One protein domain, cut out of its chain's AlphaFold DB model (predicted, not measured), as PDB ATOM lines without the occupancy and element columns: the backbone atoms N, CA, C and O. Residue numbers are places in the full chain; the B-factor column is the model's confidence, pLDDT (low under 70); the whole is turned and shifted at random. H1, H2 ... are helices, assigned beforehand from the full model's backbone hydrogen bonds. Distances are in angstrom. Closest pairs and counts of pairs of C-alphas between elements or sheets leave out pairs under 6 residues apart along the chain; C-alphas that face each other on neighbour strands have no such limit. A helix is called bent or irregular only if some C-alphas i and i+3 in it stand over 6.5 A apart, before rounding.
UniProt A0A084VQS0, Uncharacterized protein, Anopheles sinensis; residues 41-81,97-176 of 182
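What this domain is: This is residues 41 to 81 and 97 to 176 of the 182 residues of an uncharacterized protein of Anopheles sinensis (UniProt A0A084VQS0). One long helix, H5, runs through the core of an elongated cluster of mostly crossed helices. The two arms of the bent helix H3 cover one side of H5, H1, H2 and H7 pack round the rest, and H6 folds back at its far end as the second half of a hairpin. The printed part has 121 residues with seven named helices, H1 to H7 along the chain, and no named strand; the class is all helix. It is compact, with a radius of gyration of the C-alphas of 15.2 A, and spans 51 by 31 by 28 A.

How they stand to each other: H1, residues 49 to 56, touches H2, residues 69 to 79, at a steep tilt of 64 degrees, opposite ways; their closest C-alphas, of Ala 53 and Ile 73, are 6.0 A apart. H5, residues 131 to 146, is the hub, touching five other helices. With residues 137 to 141 alone it touches H1, closest at the C-alphas of His 51 and Val 141, 6.1 A. With residues 133 to 137 alone it touches H2, about perpendicular at 83 degrees, closest at the C-alphas of Ile 69 and Asn 134, 5.8 A. H3, residues 97 to 117, was assigned as one helix by its hydrogen bonds but is bent: C-alphas 106 and 109 are 7.3 A apart. Its arms, H3a, residues 97 to 106, and H3b, residues 109 to 117, stand at a steep tilt of 58 degrees. H3a touches residues 139 to 144 of H5 alone, closest at the C-alphas of His 103 and Ser 143, 5.8 A. H3b touches residues 132 to 136 of H5 alone, at a shallow tilt of 16 degrees, opposite ways; the closest C-alphas, of Asp 110 and Arg 132, are 5.1 A apart. H4, residues 124 to 128, only just touches H2, with 3 pairs of C-alphas within 8 A, the closest those of Ala 70 and Val 128, 5.7 A. H6, residues 156 to 167, forms a helical hairpin with H5; the closest C-alphas, of Gln 146 and Lys 162, are 6.6 A apart. H7, residues 172 to 175, touches H5, closest at the C-alphas of Lys 142 and Ile 172, 6.2 A. Every O i to N i+4 pair is within hydrogen-bond range in H1, H2, H3a, H3b, H4, H5 and H6; H7 is too short for one.

Where its parts are: H1 begins at C-alpha 49, (21.248, 69.930, 86.771). H2 is 15.2 A long, H3a 14.4 A, H5 22.3 A and H6 16.5 A. H7 ends at C-alpha 175, (32.860, 74.791, 73.254).

The domain as a whole: The C-alphas farthest apart, of Gln 121 and Ser 154, are 51.3 A apart. Residues 82 to 96 are not printed, and C-alphas 81 and 97 are 22.7 A apart across the cut. The link from H1 to H2 is long. The model's pLDDT is under 70 at residues 60 to 66, 76 to 81 and 117 to 127.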
ATOM      1  N   ARG A  41      26.252  69.848  74.968       75.19
ATOM      2  CA  ARG A  41      24.910  69.348  75.334       75.19
ATOM      3  C   ARG A  41      24.209  68.562  74.225       75.19
ATOM      4  O   ARG A  41      23.425  67.659  74.493       75.19
ATOM      5  N   GLU A  42      24.466  68.906  72.971       79.00
ATOM      6  CA  GLU A  42      23.892  68.226  71.812       79.00
ATOM      7  C   GLU A  42      24.657  66.955  71.429       79.00
ATOM      8  O   GLU A  42      24.117  66.111  70.709       79.00
ATOM      9  N   CYS A  43      25.906  66.832  71.882       82.19
ATOM     10  CA  CYS A  43      26.712  65.617  71.774       82.19
ATOM     11  C   CYS A  43      26.475  64.678  72.960       82.19
ATOM     12  O   CYS A  43      26.535  63.464  72.807       82.19
ATOM     13  N   CYS A  44      26.172  65.240  74.134       82.69
ATOM     14  CA  CYS A  44      25.949  64.504  75.364       82.69
ATOM     15  C   CYS A  44      24.603  64.850  76.008       82.69
ATOM     16  O   CYS A  44      24.470  65.826  76.746       82.69
ATOM     17  N   ARG A  45      23.595  63.997  75.782       75.94
ATOM     18  CA  ARG A  45      22.245  64.190  76.347       75.94
ATOM     19  C   ARG A  45      22.132  63.782  77.815       75.94
ATOM     20  O   ARG A  45      21.109  64.037  78.447       75.94
ATOM     21  N   SER A  46      23.157  63.139  78.365       72.06
ATOM     22  CA  SER A  46      23.161  62.623  79.729       72.06
ATOM     23  C   SER A  46      23.591  63.683  80.740       72.06
ATOM     24  O   SER A  46      24.595  63.509  81.420       72.06
ATOM     25  N   PHE A  47      22.880  64.807  80.816       70.62
ATOM     26  CA  PHE A  47      23.227  65.923  81.701       70.62
ATOM     27  C   PHE A  47      22.510  65.837  83.059       70.62
ATOM     28  O   PHE A  47      21.385  65.343  83.173       70.62
ATOM     29  N   MET A  48      23.177  66.339  84.100       70.75
ATOM     30  CA  MET A  48      22.584  66.592  85.414       70.75
ATOM     31  C   MET A  48      22.419  68.100  85.603       70.75
ATOM     32  O   MET A  48      23.198  68.877  85.052       70.75
ATOM     33  N   GLU A  49      21.471  68.510  86.445       72.12
ATOM     34  CA  GLU A  49      21.248  69.930  86.771       72.12
ATOM     35  C   GLU A  49      22.520  70.616  87.293       72.12
ATOM     36  O   GLU A  49      22.782  71.772  86.971       72.12
ATOM     37  N   LEU A  50      23.359  69.884  88.034       72.44
ATOM     38  CA  LEU A  50      24.650  70.383  88.501       72.44
ATOM     39  C   LEU A  50      25.604  70.717  87.342       72.44
ATOM     40  O   LEU A  50      26.244  71.765  87.376       72.44
ATOM     41  N   HIS A  51      25.682  69.871  86.311       78.44
ATOM     42  CA  HIS A  51      26.509  70.150  85.132       78.44
ATOM     43  C   HIS A  51      25.996  71.390  84.404       78.44
ATOM     44  O   HIS A  51      26.791  72.246  84.033       78.44
ATOM     45  N   ASP A  52      24.676  71.547  84.277       76.81
ATOM     46  CA  ASP A  52      24.084  72.739  83.669       76.81
ATOM     47  C   ASP A  52      24.377  74.018  84.453       76.81
ATOM     48  O   ASP A  52      24.685  75.048  83.844       76.81
ATOM     49  N   ALA A  53      24.319  73.954  85.784       76.19
ATOM     50  CA  ALA A  53      24.682  75.070  86.645       76.19
ATOM     51  C   ALA A  53      26.151  75.464  86.437       76.19
ATOM     52  O   ALA A  53      26.439  76.638  86.204       76.19
ATOM     53  N   ILE A  54      27.067  74.490  86.430       80.19
ATOM     54  CA  ILE A  54      28.494  74.745  86.201       80.19
ATOM     55  C   ILE A  54      28.723  75.334  84.805       80.19
ATOM     56  O   ILE A  54      29.351  76.382  84.694       80.19
ATOM     57  N   ILE A  55      28.171  74.713  83.757       80.75
ATOM     58  CA  ILE A  55      28.303  75.154  82.360       80.75
ATOM     59  C   ILE A  55      27.835  76.600  82.192       80.75
ATOM     60  O   ILE A  55      28.503  77.393  81.534       80.75
ATOM     61  N   SER A  56      26.712  76.970  82.815       77.81
ATOM     62  CA  SER A  56      26.186  78.340  82.744       77.81
ATOM     63  C   SER A  56      27.110  79.393  83.367       77.81
ATOM     64  O   SER A  56      27.010  80.572  83.026       77.81
ATOM     65  N   CYS A  57      28.009  78.951  84.247       79.75
ATOM     66  CA  CYS A  57      28.964  79.766  84.982       79.75
ATOM     67  C   CYS A  57      30.396  79.675  84.434       79.75
ATOM     68  O   CYS A  57      31.284  80.332  84.978       79.75
ATOM     69  N   LEU A  58      30.640  78.881  83.383       81.25
ATOM     70  CA  LEU A  58      31.959  78.775  82.760       81.25
ATOM     71  C   LEU A  58      32.365  80.092  82.069       81.25
ATOM     72  O   LEU A  58      31.501  80.820  81.565       81.25
ATOM     73  N   PRO A  59      33.677  80.398  82.010       70.62
ATOM     74  CA  PRO A  59      34.184  81.524  81.238       70.62
ATOM     75  C   PRO A  59      33.735  81.404  79.785       70.62
ATOM     76  O   PRO A  59      33.917  80.360  79.161       70.62
ATOM     77  N   LYS A  60      33.186  82.481  79.222       69.62
ATOM     78  CA  LYS A  60      32.953  82.543  77.776       69.62
ATOM     79  C   LYS A  60      34.253  82.917  77.058       69.62
ATOM     80  O   LYS A  60      35.011  83.728  77.605       69.62
ATOM     81  N   PRO A  61      34.497  82.407  75.839       60.09
ATOM     82  CA  PRO A  61      35.618  82.849  75.013       60.09
ATOM     83  C   PRO A  61      35.647  84.380  74.903       60.09
ATOM     84  O   PRO A  61      34.625  85.009  74.634       60.09
ATOM     85  N   GLY A  62      36.805  84.989  75.174       56.81
ATOM     86  CA  GLY A  62      36.980  86.447  75.146       56.81
ATOM     87  C   GLY A  62      36.548  87.200  76.412       56.81
ATOM     88  O   GLY A  62      36.681  88.422  76.456       56.81
ATOM     89  N   SER A  63      36.068  86.516  77.456       60.91
ATOM     90  CA  SER A  63      35.819  87.143  78.759       60.91
ATOM     91  C   SER A  63      37.141  87.480  79.457       60.91
ATOM     92  O   SER A  63      37.978  86.608  79.680       60.91
ATOM     93  N   THR A  64      37.333  88.751  79.812       51.25
ATOM     94  CA  THR A  64      38.469  89.220  80.610       51.25
ATOM     95  C   THR A  64      38.031  89.422  82.062       51.25
ATOM     96  O   THR A  64      37.239  90.306  82.377       51.25
ATOM     97  N   GLY A  65      38.529  88.575  82.964       55.69
ATOM     98  CA  GLY A  65      38.272  88.664  84.403       55.69
ATOM     99  C   GLY A  65      38.466  87.328  85.120       55.69
ATOM    100  O   GLY A  65      38.344  86.268  84.511       55.69
ATOM    101  N   THR A  66      38.767  87.369  86.419       56.69
ATOM    102  CA  THR A  66      38.803  86.165  87.258       56.69
ATOM    103  C   THR A  66      37.385  85.607  87.365       56.69
ATOM    104  O   THR A  66      36.527  86.199  88.020       56.69
ATOM    105  N   VAL A  67      37.114  84.490  86.691       71.00
ATOM    106  CA  VAL A  67      35.792  83.857  86.726       71.00
ATOM    107  C   VAL A  67      35.607  83.185  88.074       71.00
ATOM    108  O   VAL A  67      36.454  82.411  88.493       71.00
ATOM    109  N   CYS A  68      34.512  83.483  88.763       79.94
ATOM    110  CA  CYS A  68      34.178  82.854  90.033       79.94
ATOM    111  C   CYS A  68      33.000  81.898  89.839       79.94
ATOM    112  O   CYS A  68      31.839  82.269  90.029       79.94
ATOM    113  N   ILE A  69      33.306  80.667  89.418       82.12
ATOM    114  CA  ILE A  69      32.296  79.666  89.050       82.12
ATOM    115  C   ILE A  69      31.432  79.333  90.267       82.12
ATOM    116  O   ILE A  69      30.206  79.346  90.183       82.12
ATOM    117  N   ALA A  70      32.058  79.106  91.423       78.44
ATOM    118  CA  ALA A  70      31.345  78.733  92.638       78.44
ATOM    119  C   ALA A  70      30.374  79.830  93.102       78.44
ATOM    120  O   ALA A  70      29.234  79.531  93.452       78.44
ATOM    121  N   GLN A  71      30.780  81.107  93.055       79.25
ATOM    122  CA  GLN A  71      29.895  82.218  93.414       79.25
ATOM    123  C   GLN A  71      28.742  82.340  92.423       79.25
ATOM    124  O   GLN A  71      27.611  82.545  92.853       79.25
ATOM    125  N   CYS A  72      29.001  82.177  91.124       79.00
ATOM    126  CA  CYS A  72      27.952  82.178  90.107       79.00
ATOM    127  C   CYS A  72      26.926  81.059  90.351       79.00
ATOM    128  O   CYS A  72      25.725  81.317  90.323       79.00
ATOM    129  N   ILE A  73      27.381  79.847  90.685       78.38
ATOM    130  CA  ILE A  73      26.503  78.722  91.026       78.38
ATOM    131  C   ILE A  73      25.681  79.044  92.282       78.38
ATOM    132  O   ILE A  73      24.458  78.897  92.276       78.38
ATOM    133  N   LEU A  74      26.330  79.523  93.349       74.00
ATOM    134  CA  LEU A  74      25.665  79.885  94.606       74.00
ATOM    135  C   LEU A  74      24.628  80.994  94.397       74.00
ATOM    136  O   LEU A  74      23.514  80.895  94.911       74.00
ATOM    137  N   GLN A  75      24.948  82.020  93.608       72.44
ATOM    138  CA  GLN A  75      24.007  83.078  93.240       72.44
ATOM    139  C   GLN A  75      22.863  82.531  92.383       72.44
ATOM    140  O   GLN A  75      21.708  82.862  92.638       72.44
ATOM    141  N   GLY A  76      23.149  81.643  91.431       66.12
ATOM    142  CA  GLY A  76      22.142  80.958  90.621       66.12
ATOM    143  C   GLY A  76      21.125  80.190  91.470       66.12
ATOM    144  O   GLY A  76      19.924  80.334  91.246       66.12
ATOM    145  N   TYR A  77      21.585  79.463  92.492       67.69
ATOM    146  CA  TYR A  77      20.723  78.752  93.448       67.69
ATOM    147  C   TYR A  77      20.073  79.651  94.509       67.69
ATOM    148  O   TYR A  77      19.061  79.287  95.101       67.69
ATOM    149  N   SER A  78      20.633  80.833  94.762       61.75
ATOM    150  CA  SER A  78      20.005  81.835  95.631       61.75
ATOM    151  C   SER A  78      18.856  82.556  94.914       61.75
ATOM    152  O   SER A  78      17.862  82.915  95.537       61.75
ATOM    153  N   LEU A  79      18.989  82.763  93.599       53.28
ATOM    154  CA  LEU A  79      18.014  83.453  92.747       53.28
ATOM    155  C   LEU A  79      16.945  82.518  92.172       53.28
ATOM    156  O   LEU A  79      15.822  82.945  91.904       53.28
ATOM    157  N   ARG A  80      17.274  81.239  91.986       49.59
ATOM    158  CA  ARG A  80      16.307  80.161  91.790       49.59
ATOM    159  C   ARG A  80      16.427  79.257  93.006       49.59
ATOM    160  O   ARG A  80      17.398  78.502  93.031       49.59
ATOM    161  N   PRO A  81      15.489  79.277  93.978       45.56
ATOM    162  CA  PRO A  81      15.442  78.178  94.933       45.56
ATOM    163  C   PRO A  81      15.501  76.894  94.111       45.56
ATOM    164  O   PRO A  81      14.845  76.838  93.066       45.56
ATOM    165  N   GLY A  97      25.002  58.129  89.810       70.94
ATOM    166  CA  GLY A  97      25.623  58.195  91.136       70.94
ATOM    167  C   GLY A  97      27.060  57.664  91.169       70.94
ATOM    168  O   GLY A  97      27.953  58.405  91.579       70.94
ATOM    169  N   PRO A  98      27.327  56.436  90.684       77.25
ATOM    170  CA  PRO A  98      28.685  55.896  90.640       77.25
ATOM    171  C   PRO A  98      29.638  56.716  89.761       77.25
ATOM    172  O   PRO A  98      30.800  56.891  90.115       77.25
ATOM    173  N   LYS A  99      29.153  57.253  88.632       76.50
ATOM    174  CA  LYS A  99      29.953  58.088  87.724       76.50
ATOM    175  C   LYS A  99      30.267  59.452  88.325       76.50
ATOM    176  O   LYS A  99      31.411  59.873  88.279       76.50
ATOM    177  N   LEU A 100      29.290  60.089  88.964       75.75
ATOM    178  CA  LEU A 100      29.487  61.354  89.661       75.75
ATOM    179  C   LEU A 100      30.493  61.205  90.812       75.75
ATOM    180  O   LEU A 100      31.325  62.085  91.008       75.75
ATOM    181  N   ALA A 101      30.443  60.083  91.539       78.25
ATOM    182  CA  ALA A 101      31.433  59.760  92.562       78.25
ATOM    183  C   ALA A 101      32.835  59.568  91.959       78.25
ATOM    184  O   ALA A 101      33.797  60.124  92.481       78.25
ATOM    185  N   ALA A 102      32.945  58.855  90.833       82.69
ATOM    186  CA  ALA A 102      34.214  58.686  90.126       82.69
ATOM    187  C   ALA A 102      34.787  60.026  89.630       82.69
ATOM    188  O   ALA A 102      35.954  60.317  89.867       82.69
ATOM    189  N   HIS A 103      33.959  60.884  89.023       84.94
ATOM    190  CA  HIS A 103      34.368  62.222  88.572       84.94
ATOM    191  C   HIS A 103      34.825  63.092  89.741       84.94
ATOM    192  O   HIS A 103      35.839  63.777  89.650       84.94
ATOM    193  N   PHE A 104      34.122  63.026  90.875       83.31
ATOM    194  CA  PHE A 104      34.560  63.705  92.088       83.31
ATOM    195  C   PHE A 104      35.927  63.194  92.554       83.31
ATOM    196  O   PHE A 104      36.801  63.996  92.870       83.31
ATOM    197  N   ASP A 105      36.131  61.878  92.578       84.00
ATOM    198  CA  ASP A 105      37.397  61.279  92.996       84.00
ATOM    199  C   ASP A 105      38.572  61.653  92.085       84.00
ATOM    200  O   ASP A 105      39.679  61.843  92.589       84.00
ATOM    201  N   GLU A 106      38.332  61.819  90.784       85.12
ATOM    202  CA  GLU A 106      39.316  62.316  89.817       85.12
ATOM    203  C   GLU A 106      39.641  63.802  90.035       85.12
ATOM    204  O   GLU A 106      40.804  64.203  90.003       85.12
ATOM    205  N   CYS A 107      38.619  64.624  90.279       85.94
ATOM    206  CA  CYS A 107      38.747  66.081  90.291       85.94
ATOM    207  C   CYS A 107      39.064  66.681  91.668       85.94
ATOM    208  O   CYS A 107      39.484  67.835  91.756       85.94
ATOM    209  N   LYS A 108      38.872  65.935  92.764       84.19
ATOM    210  CA  LYS A 108      38.980  66.459  94.139       84.19
ATOM    211  C   LYS A 108      40.374  66.935  94.537       84.19
ATOM    212  O   LYS A 108      40.471  67.622  95.546       84.19
ATOM    213  N   THR A 109      41.439  66.586  93.819       83.88
ATOM    214  CA  THR A 109      42.819  66.939  94.205       83.88
ATOM    215  C   THR A 109      42.994  68.449  94.383       83.88
ATOM    216  O   THR A 109      43.434  68.878  95.445       83.88
ATOM    217  N   ASP A 110      42.524  69.264  93.430       76.00
ATOM    218  CA  ASP A 110      42.558  70.732  93.548       76.00
ATOM    219  C   ASP A 110      41.752  71.235  94.762       76.00
ATOM    220  O   ASP A 110      42.150  72.182  95.444       76.00
ATOM    221  N   LEU A 111      40.625  70.583  95.068       75.81
ATOM    222  CA  LEU A 111      39.787  70.916  96.220       75.81
ATOM    223  C   LEU A 111      40.465  70.539  97.546       75.81
ATOM    224  O   LEU A 111      40.381  71.286  98.517       75.81
ATOM    225  N   LEU A 112      41.151  69.398  97.604       77.56
ATOM    226  CA  LEU A 112      41.896  68.964  98.786       77.56
ATOM    227  C   LEU A 112      43.103  69.873  99.038       77.56
ATOM    228  O   LEU A 112      43.304  70.301 100.174       77.56
ATOM    229  N   ASP A 113      43.837  70.247  97.990       73.31
ATOM    230  CA  ASP A 113      44.942  71.207  98.066       73.31
ATOM    231  C   ASP A 113      44.453  72.593  98.511       73.31
ATOM    232  O   ASP A 113      45.120  73.303  99.270       73.31
ATOM    233  N   PHE A 114      43.252  72.984  98.073       70.56
ATOM    234  CA  PHE A 114      42.570  74.175  98.565       70.56
ATOM    235  C   PHE A 114      42.261  74.089 100.066       70.56
ATOM    236  O   PHE A 114      42.550  75.032 100.805       70.56
ATOM    237  N   LEU A 115      41.708  72.970 100.532       72.31
ATOM    238  CA  LEU A 115      41.333  72.780 101.936       72.31
ATOM    239  C   LEU A 115      42.546  72.686 102.873       72.31
ATOM    240  O   LEU A 115      42.470  73.148 104.009       72.31
ATOM    241  N   GLN A 116      43.665  72.122 102.412       72.75
ATOM    242  CA  GLN A 116      44.895  72.007 103.203       72.75
ATOM    243  C   GLN A 116      45.684  73.322 103.274       72.75
ATOM    244  O   GLN A 116      46.342  73.592 104.277       72.75
ATOM    245  N   GLY A 117      45.625  74.148 102.223       62.84
ATOM    246  CA  GLY A 117      46.405  75.384 102.120       62.84
ATOM    247  C   GLY A 117      45.756  76.634 102.722       62.84
ATOM    248  O   GLY A 117      46.434  77.650 102.855       62.84
ATOM    249  N   ASN A 118      44.466  76.600 103.073       59.47
ATOM    250  CA  ASN A 118      43.740  77.782 103.540       59.47
ATOM    251  C   ASN A 118      43.290  77.642 104.999       59.47
ATOM    252  O   ASN A 118      42.376  76.886 105.319       59.47
ATOM    253  N   MET A 119      43.860  78.459 105.891       55.72
ATOM    254  CA  MET A 119      43.194  78.771 107.156       55.72
ATOM    255  C   MET A 119      42.053  79.740 106.840       55.72
ATOM    256  O   MET A 119      42.311  80.858 106.400       55.72
ATOM    257  N   PHE A 120      40.800  79.312 107.015       57.03
ATOM    258  CA  PHE A 120      39.603  80.123 106.766       57.03
ATOM    259  C   PHE A 120      39.590  81.386 107.654       57.03
ATOM    260  O   PHE A 120      38.988  81.409 108.724       57.03
ATOM    261  N   GLN A 121      40.251  82.459 107.216       54.22
ATOM    262  CA  GLN A 121      40.281  83.764 107.888       54.22
ATOM    263  C   GLN A 121      39.143  84.678 107.399       54.22
ATOM    264  O   GLN A 121      39.366  85.816 107.000       54.22
ATOM    265  N   GLY A 122      37.906  84.176 107.413       52.56
ATOM    266  CA  GLY A 122      36.689  84.996 107.305       52.56
ATOM    267  C   GLY A 122      36.332  85.585 105.932       52.56
ATOM    268  O   GLY A 122      35.192  86.007 105.759       52.56
ATOM    269  N   ASP A 123      37.226  85.582 104.939       61.44
ATOM    270  CA  ASP A 123      36.908  86.059 103.585       61.44
ATOM    271  C   ASP A 123      36.340  84.928 102.712       61.44
ATOM    272  O   ASP A 123      37.037  84.267 101.938       61.44
ATOM    273  N   LEU A 124      35.036  84.687 102.874       63.22
ATOM    274  CA  LEU A 124      34.301  83.670 102.122       63.22
ATOM    275  C   LEU A 124      34.345  83.931 100.606       63.22
ATOM    276  O   LEU A 124      34.309  82.988  99.823       63.22
ATOM    277  N   GLN A 125      34.455  85.192 100.176       61.66
ATOM    278  CA  GLN A 125      34.495  85.543  98.758       61.66
ATOM    279  C   GLN A 125      35.823  85.113  98.125       61.66
ATOM    280  O   GLN A 125      35.837  84.538  97.036       61.66
ATOM    281  N   ARG A 126      36.934  85.295  98.843       64.94
ATOM    282  CA  ARG A 126      38.257  84.818  98.416       64.94
ATOM    283  C   ARG A 126      38.357  83.293  98.354       64.94
ATOM    284  O   ARG A 126      39.047  82.767  97.490       64.94
ATOM    285  N   VAL A 127      37.645  82.594  99.238       67.00
ATOM    286  CA  VAL A 127      37.528  81.124  99.248       67.00
ATOM    287  C   VAL A 127      36.719  80.631  98.047       67.00
ATOM    288  O   VAL A 127      37.126  79.707  97.352       67.00
ATOM    289  N   VAL A 128      35.564  81.249  97.797       70.50
ATOM    290  CA  VAL A 128      34.621  80.829  96.751       70.50
ATOM    291  C   VAL A 128      35.173  81.117  95.348       70.50
ATOM    292  O   VAL A 128      34.882  80.376  94.414       70.50
ATOM    293  N   CYS A 129      36.006  82.145  95.191       76.75
ATOM    294  CA  CYS A 129      36.608  82.516  93.906       76.75
ATOM    295  C   CYS A 129      38.046  82.026  93.711       76.75
ATOM    296  O   CYS A 129      38.744  82.534  92.832       76.75
ATOM    297  N   ASP A 130      38.503  81.064  94.514       80.06
ATOM    298  CA  ASP A 130      39.837  80.487  94.361       80.06
ATOM    299  C   ASP A 130      39.954  79.709  93.042       80.06
ATOM    300  O   ASP A 130      39.063  78.956  92.636       80.06
ATOM    301  N   GLU A 131      41.087  79.873  92.366       80.19
ATOM    302  CA  GLU A 131      41.354  79.243  91.076       80.19
ATOM    303  C   GLU A 131      41.296  77.707  91.148       80.19
ATOM    304  O   GLU A 131      40.801  77.069  90.221       80.19
ATOM    305  N   ARG A 132      41.714  77.105  92.271       80.81
ATOM    306  CA  ARG A 132      41.614  75.653  92.505       80.81
ATOM    307  C   ARG A 132      40.167  75.177  92.498       80.81
ATOM    308  O   ARG A 132      39.846  74.149  91.910       80.81
ATOM    309  N   VAL A 133      39.277  75.953  93.112       80.88
ATOM    310  CA  VAL A 133      37.843  75.650  93.150       80.88
ATOM    311  C   VAL A 133      37.245  75.746  91.744       80.88
ATOM    312  O   VAL A 133      36.448  74.895  91.352       80.88
ATOM    313  N   ASN A 134      37.673  76.719  90.936       83.38
ATOM    314  CA  ASN A 134      37.264  76.792  89.532       83.38
ATOM    315  C   ASN A 134      37.756  75.590  88.716       83.38
ATOM    316  O   ASN A 134      36.972  75.010  87.963       83.38
ATOM    317  N   ARG A 135      39.022  75.182  88.882       84.75
ATOM    318  CA  ARG A 135      39.579  74.004  88.197       84.75
ATOM    319  C   ARG A 135      38.839  72.723  88.557       84.75
ATOM    320  O   ARG A 135      38.552  71.934  87.660       84.75
ATOM    321  N   PHE A 136      38.432  72.567  89.817       86.19
ATOM    322  CA  PHE A 136      37.557  71.472  90.234       86.19
ATOM    323  C   PHE A 136      36.254  71.441  89.413       86.19
ATOM    324  O   PHE A 136      35.905  70.404  88.852       86.19
ATOM    325  N   PHE A 137      35.552  72.570  89.277       86.00
ATOM    326  CA  PHE A 137      34.300  72.619  88.511       86.00
ATOM    327  C   PHE A 137      34.493  72.365  87.011       86.00
ATOM    328  O   PHE A 137      33.700  71.639  86.407       86.00
ATOM    329  N   VAL A 138      35.554  72.914  86.414       86.00
ATOM    330  CA  VAL A 138      35.914  72.638  85.013       86.00
ATOM    331  C   VAL A 138      36.215  71.150  84.823       86.00
ATOM    332  O   VAL A 138      35.722  70.542  83.873       86.00
ATOM    333  N   CYS A 139      36.958  70.544  85.753       87.25
ATOM    334  CA  CYS A 139      37.263  69.117  85.745       87.25
ATOM    335  C   CYS A 139      35.990  68.265  85.811       87.25
ATOM    336  O   CYS A 139      35.827  67.372  84.987       87.25
ATOM    337  N   MET A 140      35.037  68.590  86.691       86.38
ATOM    338  CA  MET A 140      33.771  67.850  86.800       86.38
ATOM    339  C   MET A 140      32.998  67.812  85.473       86.38
ATOM    340  O   MET A 140      32.520  66.756  85.061       86.38
ATOM    341  N   VAL A 141      32.897  68.946  84.770       86.38
ATOM    342  CA  VAL A 141      32.222  69.011  83.459       86.38
ATOM    343  C   VAL A 141      33.036  68.298  82.379       86.38
ATOM    344  O   VAL A 141      32.467  67.627  81.518       86.38
ATOM    345  N   LYS A 142      34.368  68.396  82.431       87.50
ATOM    346  CA  LYS A 142      35.262  67.685  81.515       87.50
ATOM    347  C   LYS A 142      35.125  66.165  81.654       87.50
ATOM    348  O   LYS A 142      34.860  65.509  80.648       87.50
ATOM    349  N   SER A 143      35.258  65.623  82.866       87.44
ATOM    350  CA  SER A 143      35.120  64.185  83.133       87.44
ATOM    351  C   SER A 143      33.729  63.691  82.740       87.44
ATOM    352  O   SER A 143      33.610  62.676  82.056       87.44
ATOM    353  N   TRP A 144      32.674  64.457  83.044       86.62
ATOM    354  CA  TRP A 144      31.318  64.154  82.586       86.62
ATOM    355  C   TRP A 144      31.216  64.000  81.064       86.62
ATOM    356  O   TRP A 144      30.653  63.018  80.578       86.62
ATOM    357  N   PHE A 145      31.748  64.959  80.306       86.62
ATOM    358  CA  PHE A 145      31.661  64.940  78.848       86.62
ATOM    359  C   PHE A 145      32.446  63.773  78.238       86.62
ATOM    360  O   PHE A 145      31.985  63.133  77.293       86.62
ATOM    361  N   GLN A 146      33.614  63.460  78.802       85.25
ATOM    362  CA  GLN A 146      34.448  62.343  78.355       85.25
ATOM    363  C   GLN A 146      33.769  60.983  78.579       85.25
ATOM    364  O   GLN A 146      33.831  60.119  77.699       85.25
ATOM    365  N   ASP A 147      33.065  60.847  79.704       84.88
ATOM    366  CA  ASP A 147      32.346  59.645  80.139       84.88
ATOM    367  C   ASP A 147      30.854  59.639  79.783       84.88
ATOM    368  O   ASP A 147      30.072  58.853  80.332       84.88
ATOM    369  N   CYS A 148      30.442  60.519  78.875       84.94
ATOM    370  CA  CYS A 148      29.045  60.718  78.542       84.94
ATOM    371  C   CYS A 148      28.321  59.415  78.153       84.94
ATOM    372  O   CYS A 148      28.720  58.708  77.223       84.94
ATOM    373  N   LEU A 149      27.195  59.139  78.820       79.00
ATOM    374  CA  LEU A 149      26.337  57.999  78.512       79.00
ATOM    375  C   LEU A 149      25.380  58.365  77.374       79.00
ATOM    376  O   LEU A 149      24.545  59.252  77.508       79.00
ATOM    377  N   GLY A 150      25.464  57.659  76.249       79.06
ATOM    378  CA  GLY A 150      24.686  58.024  75.060       79.06
ATOM    379  C   GLY A 150      25.261  59.240  74.337       79.06
ATOM    380  O   GLY A 150      24.511  60.082  73.841       79.06
ATOM    381  N   PHE A 151      26.592  59.329  74.317       84.88
ATOM    382  CA  PHE A 151      27.314  60.225  73.429       84.88
ATOM    383  C   PHE A 151      26.943  59.942  71.967       84.88
ATOM    384  O   PHE A 151      26.908  58.784  71.555       84.88
ATOM    385  N   ASP A 152      26.668  60.994  71.203       85.25
ATOM    386  CA  ASP A 152      26.322  60.905  69.783       85.25
ATOM    387  C   ASP A 152      27.595  60.776  68.929       85.25
ATOM    388  O   ASP A 152      28.153  61.766  68.449       85.25
ATOM    389  N   ASP A 153      28.070  59.541  68.777       84.50
ATOM    390  CA  ASP A 153      29.248  59.180  67.980       84.50
ATOM    391  C   ASP A 153      28.997  59.227  66.465       84.50
ATOM    392  O   ASP A 153      29.946  59.220  65.679       84.50
ATOM    393  N   SER A 154      27.734  59.332  66.042       84.75
ATOM    394  CA  SER A 154      27.352  59.456  64.633       84.75
ATOM    395  C   SER A 154      27.703  60.823  64.036       84.75
ATOM    396  O   SER A 154      27.774  60.976  62.815       84.75
ATOM    397  N   VAL A 155      27.949  61.824  64.886       83.75
ATOM    398  CA  VAL A 155      28.271  63.188  64.473       83.75
ATOM    399  C   VAL A 155      29.776  63.419  64.561       83.75
ATOM    400  O   VAL A 155      30.338  63.557  65.645       83.75
ATOM    401  N   GLU A 156      30.424  63.559  63.405       84.25
ATOM    402  CA  GLU A 156      31.873  63.784  63.281       84.25
ATOM    403  C   GLU A 156      32.373  64.942  64.160       84.25
ATOM    404  O   GLU A 156      33.344  64.797  64.897       84.25
ATOM    405  N   LYS A 157      31.630  66.056  64.194       82.25
ATOM    406  CA  LYS A 157      31.947  67.220  65.037       82.25
ATOM    407  C   LYS A 157      31.948  66.913  66.539       82.25
ATOM    408  O   LYS A 157      32.696  67.540  67.287       82.25
ATOM    409  N   CYS A 158      31.102  65.987  66.996       84.31
ATOM    410  CA  CYS A 158      31.094  65.560  68.393       84.31
ATOM    411  C   CYS A 158      32.367  64.768  68.705       84.31
ATOM    412  O   CYS A 158      33.022  65.040  69.712       84.31
ATOM    413  N   ASN A 159      32.769  63.860  67.815       84.44
ATOM    414  CA  ASN A 159      34.001  63.088  67.973       84.44
ATOM    415  C   ASN A 159      35.247  63.984  67.961       84.44
ATOM    416  O   ASN A 159      36.085  63.855  68.852       84.44
ATOM    417  N   GLU A 160      35.324  64.946  67.039       83.88
ATOM    418  CA  GLU A 160      36.424  65.918  66.982       83.88
ATOM    419  C   GLU A 160      36.522  66.732  68.285       83.88
ATOM    420  O   GLU A 160      37.603  66.920  68.845       83.88
ATOM    421  N   MET A 161      35.385  67.180  68.826       83.62
ATOM    422  CA  MET A 161      35.351  67.873  70.113       83.62
ATOM    423  C   MET A 161      35.828  66.976  71.258       83.62
ATOM    424  O   MET A 161      36.622  67.411  72.094       83.62
ATOM    425  N   LYS A 162      35.358  65.726  71.308       84.31
ATOM    426  CA  LYS A 162      35.771  64.754  72.326       84.31
ATOM    427  C   LYS A 162      37.280  64.533  72.292       84.31
ATOM    428  O   LYS A 162      37.911  64.572  73.344       84.31
ATOM    429  N   GLU A 163      37.859  64.393  71.105       85.12
ATOM    430  CA  GLU A 163      39.301  64.244  70.913       85.12
ATOM    431  C   GLU A 163      40.085  65.483  71.375       85.12
ATOM    432  O   GLU A 163      41.075  65.363  72.103       85.12
ATOM    433  N   LYS A 164      39.619  66.695  71.045       83.38
ATOM    434  CA  LYS A 164      40.259  67.947  71.492       83.38
ATOM    435  C   LYS A 164      40.215  68.124  73.014       83.38
ATOM    436  O   LYS A 164      41.214  68.485  73.638       83.38
ATOM    437  N   VAL A 165      39.084  67.797  73.640       83.75
ATOM    438  CA  VAL A 165      38.932  67.838  75.104       83.75
ATOM    439  C   VAL A 165      39.788  66.760  75.789       83.75
ATOM    440  O   VAL A 165      40.362  67.006  76.854       83.75
ATOM    441  N   GLN A 166      39.900  65.563  75.202       83.56
ATOM    442  CA  GLN A 166      40.718  64.460  75.728       83.56
ATOM    443  C   GLN A 166      42.220  64.712  75.603       83.56
ATOM    444  O   GLN A 166      42.948  64.502  76.570       83.56
ATOM    445  N   SER A 167      42.673  65.219  74.458       81.44
ATOM    446  CA  SER A 167      44.079  65.575  74.224       81.44
ATOM    447  C   SER A 167      44.554  66.759  75.073       81.44
ATOM    448  O   SER A 167      45.756  66.984  75.191       81.44
ATOM    449  N   GLY A 168      43.628  67.522  75.669       74.00
ATOM    450  CA  GLY A 168      43.946  68.731  76.430       74.00
ATOM    451  C   GLY A 168      44.390  69.896  75.548       74.00
ATOM    452  O   GLY A 168      44.932  70.873  76.058       74.00
ATOM    453  N   SER A 169      44.164  69.801  74.236       70.06
ATOM    454  CA  SER A 169      44.442  70.880  73.286       70.06
ATOM    455  C   SER A 169      43.512  72.076  73.500       70.06
ATOM    456  O   SER A 169      43.934  73.212  73.291       70.06
ATOM    457  N   CYS A 170      42.289  71.828  73.985       74.06
ATOM    458  CA  CYS A 170      41.282  72.850  74.255       74.06
ATOM    459  C   CYS A 170      40.620  72.683  75.626       74.06
ATOM    460  O   CYS A 170      40.389  71.563  76.094       74.06
ATOM    461  N   ASP A 171      40.272  73.811  76.251       77.38
ATOM    462  CA  ASP A 171      39.434  73.832  77.449       77.38
ATOM    463  C   ASP A 171      37.974  73.558  77.061       77.38
ATOM    464  O   ASP A 171      37.475  74.082  76.069       77.38
ATOM    465  N   ILE A 172      37.262  72.739  77.840       78.56
ATOM    466  CA  ILE A 172      35.867  72.397  77.536       78.56
ATOM    467  C   ILE A 172      34.942  73.630  77.532       78.56
ATOM    468  O   ILE A 172      33.950  73.659  76.806       78.56
ATOM    469  N   SER A 173      35.289  74.672  78.296       77.25
ATOM    470  CA  SER A 173      34.568  75.949  78.334       77.25
ATOM    471  C   SER A 173      34.508  76.650  76.976       77.25
ATOM    472  O   SER A 173      33.509  77.314  76.690       77.25
ATOM    473  N   THR A 174      35.497  76.447  76.097       77.06
ATOM    474  CA  THR A 174      35.525  77.104  74.782       77.06
ATOM    475  C   THR A 174      34.444  76.594  73.837       77.06
ATOM    476  O   THR A 174      34.091  77.285  72.890       77.06
ATOM    477  N   PHE A 175      33.882  75.411  74.100       77.00
ATOM    478  CA  PHE A 175      32.860  74.791  73.254       77.00
ATOM    479  C   PHE A 175      31.424  75.131  73.668       77.00
ATOM    480  O   PHE A 175      30.482  74.804  72.949       77.00
ATOM    481  N   PHE A 176      31.222  75.810  74.801       72.56
ATOM    482  CA  PHE A 176      29.892  76.226  75.262       72.56
ATOM    483  C   PHE A 176      29.461  77.598  74.714       72.56
ATOM    484  O   PHE A 176      28.627  78.271  75.326       72.56
TER     485      PHE A 176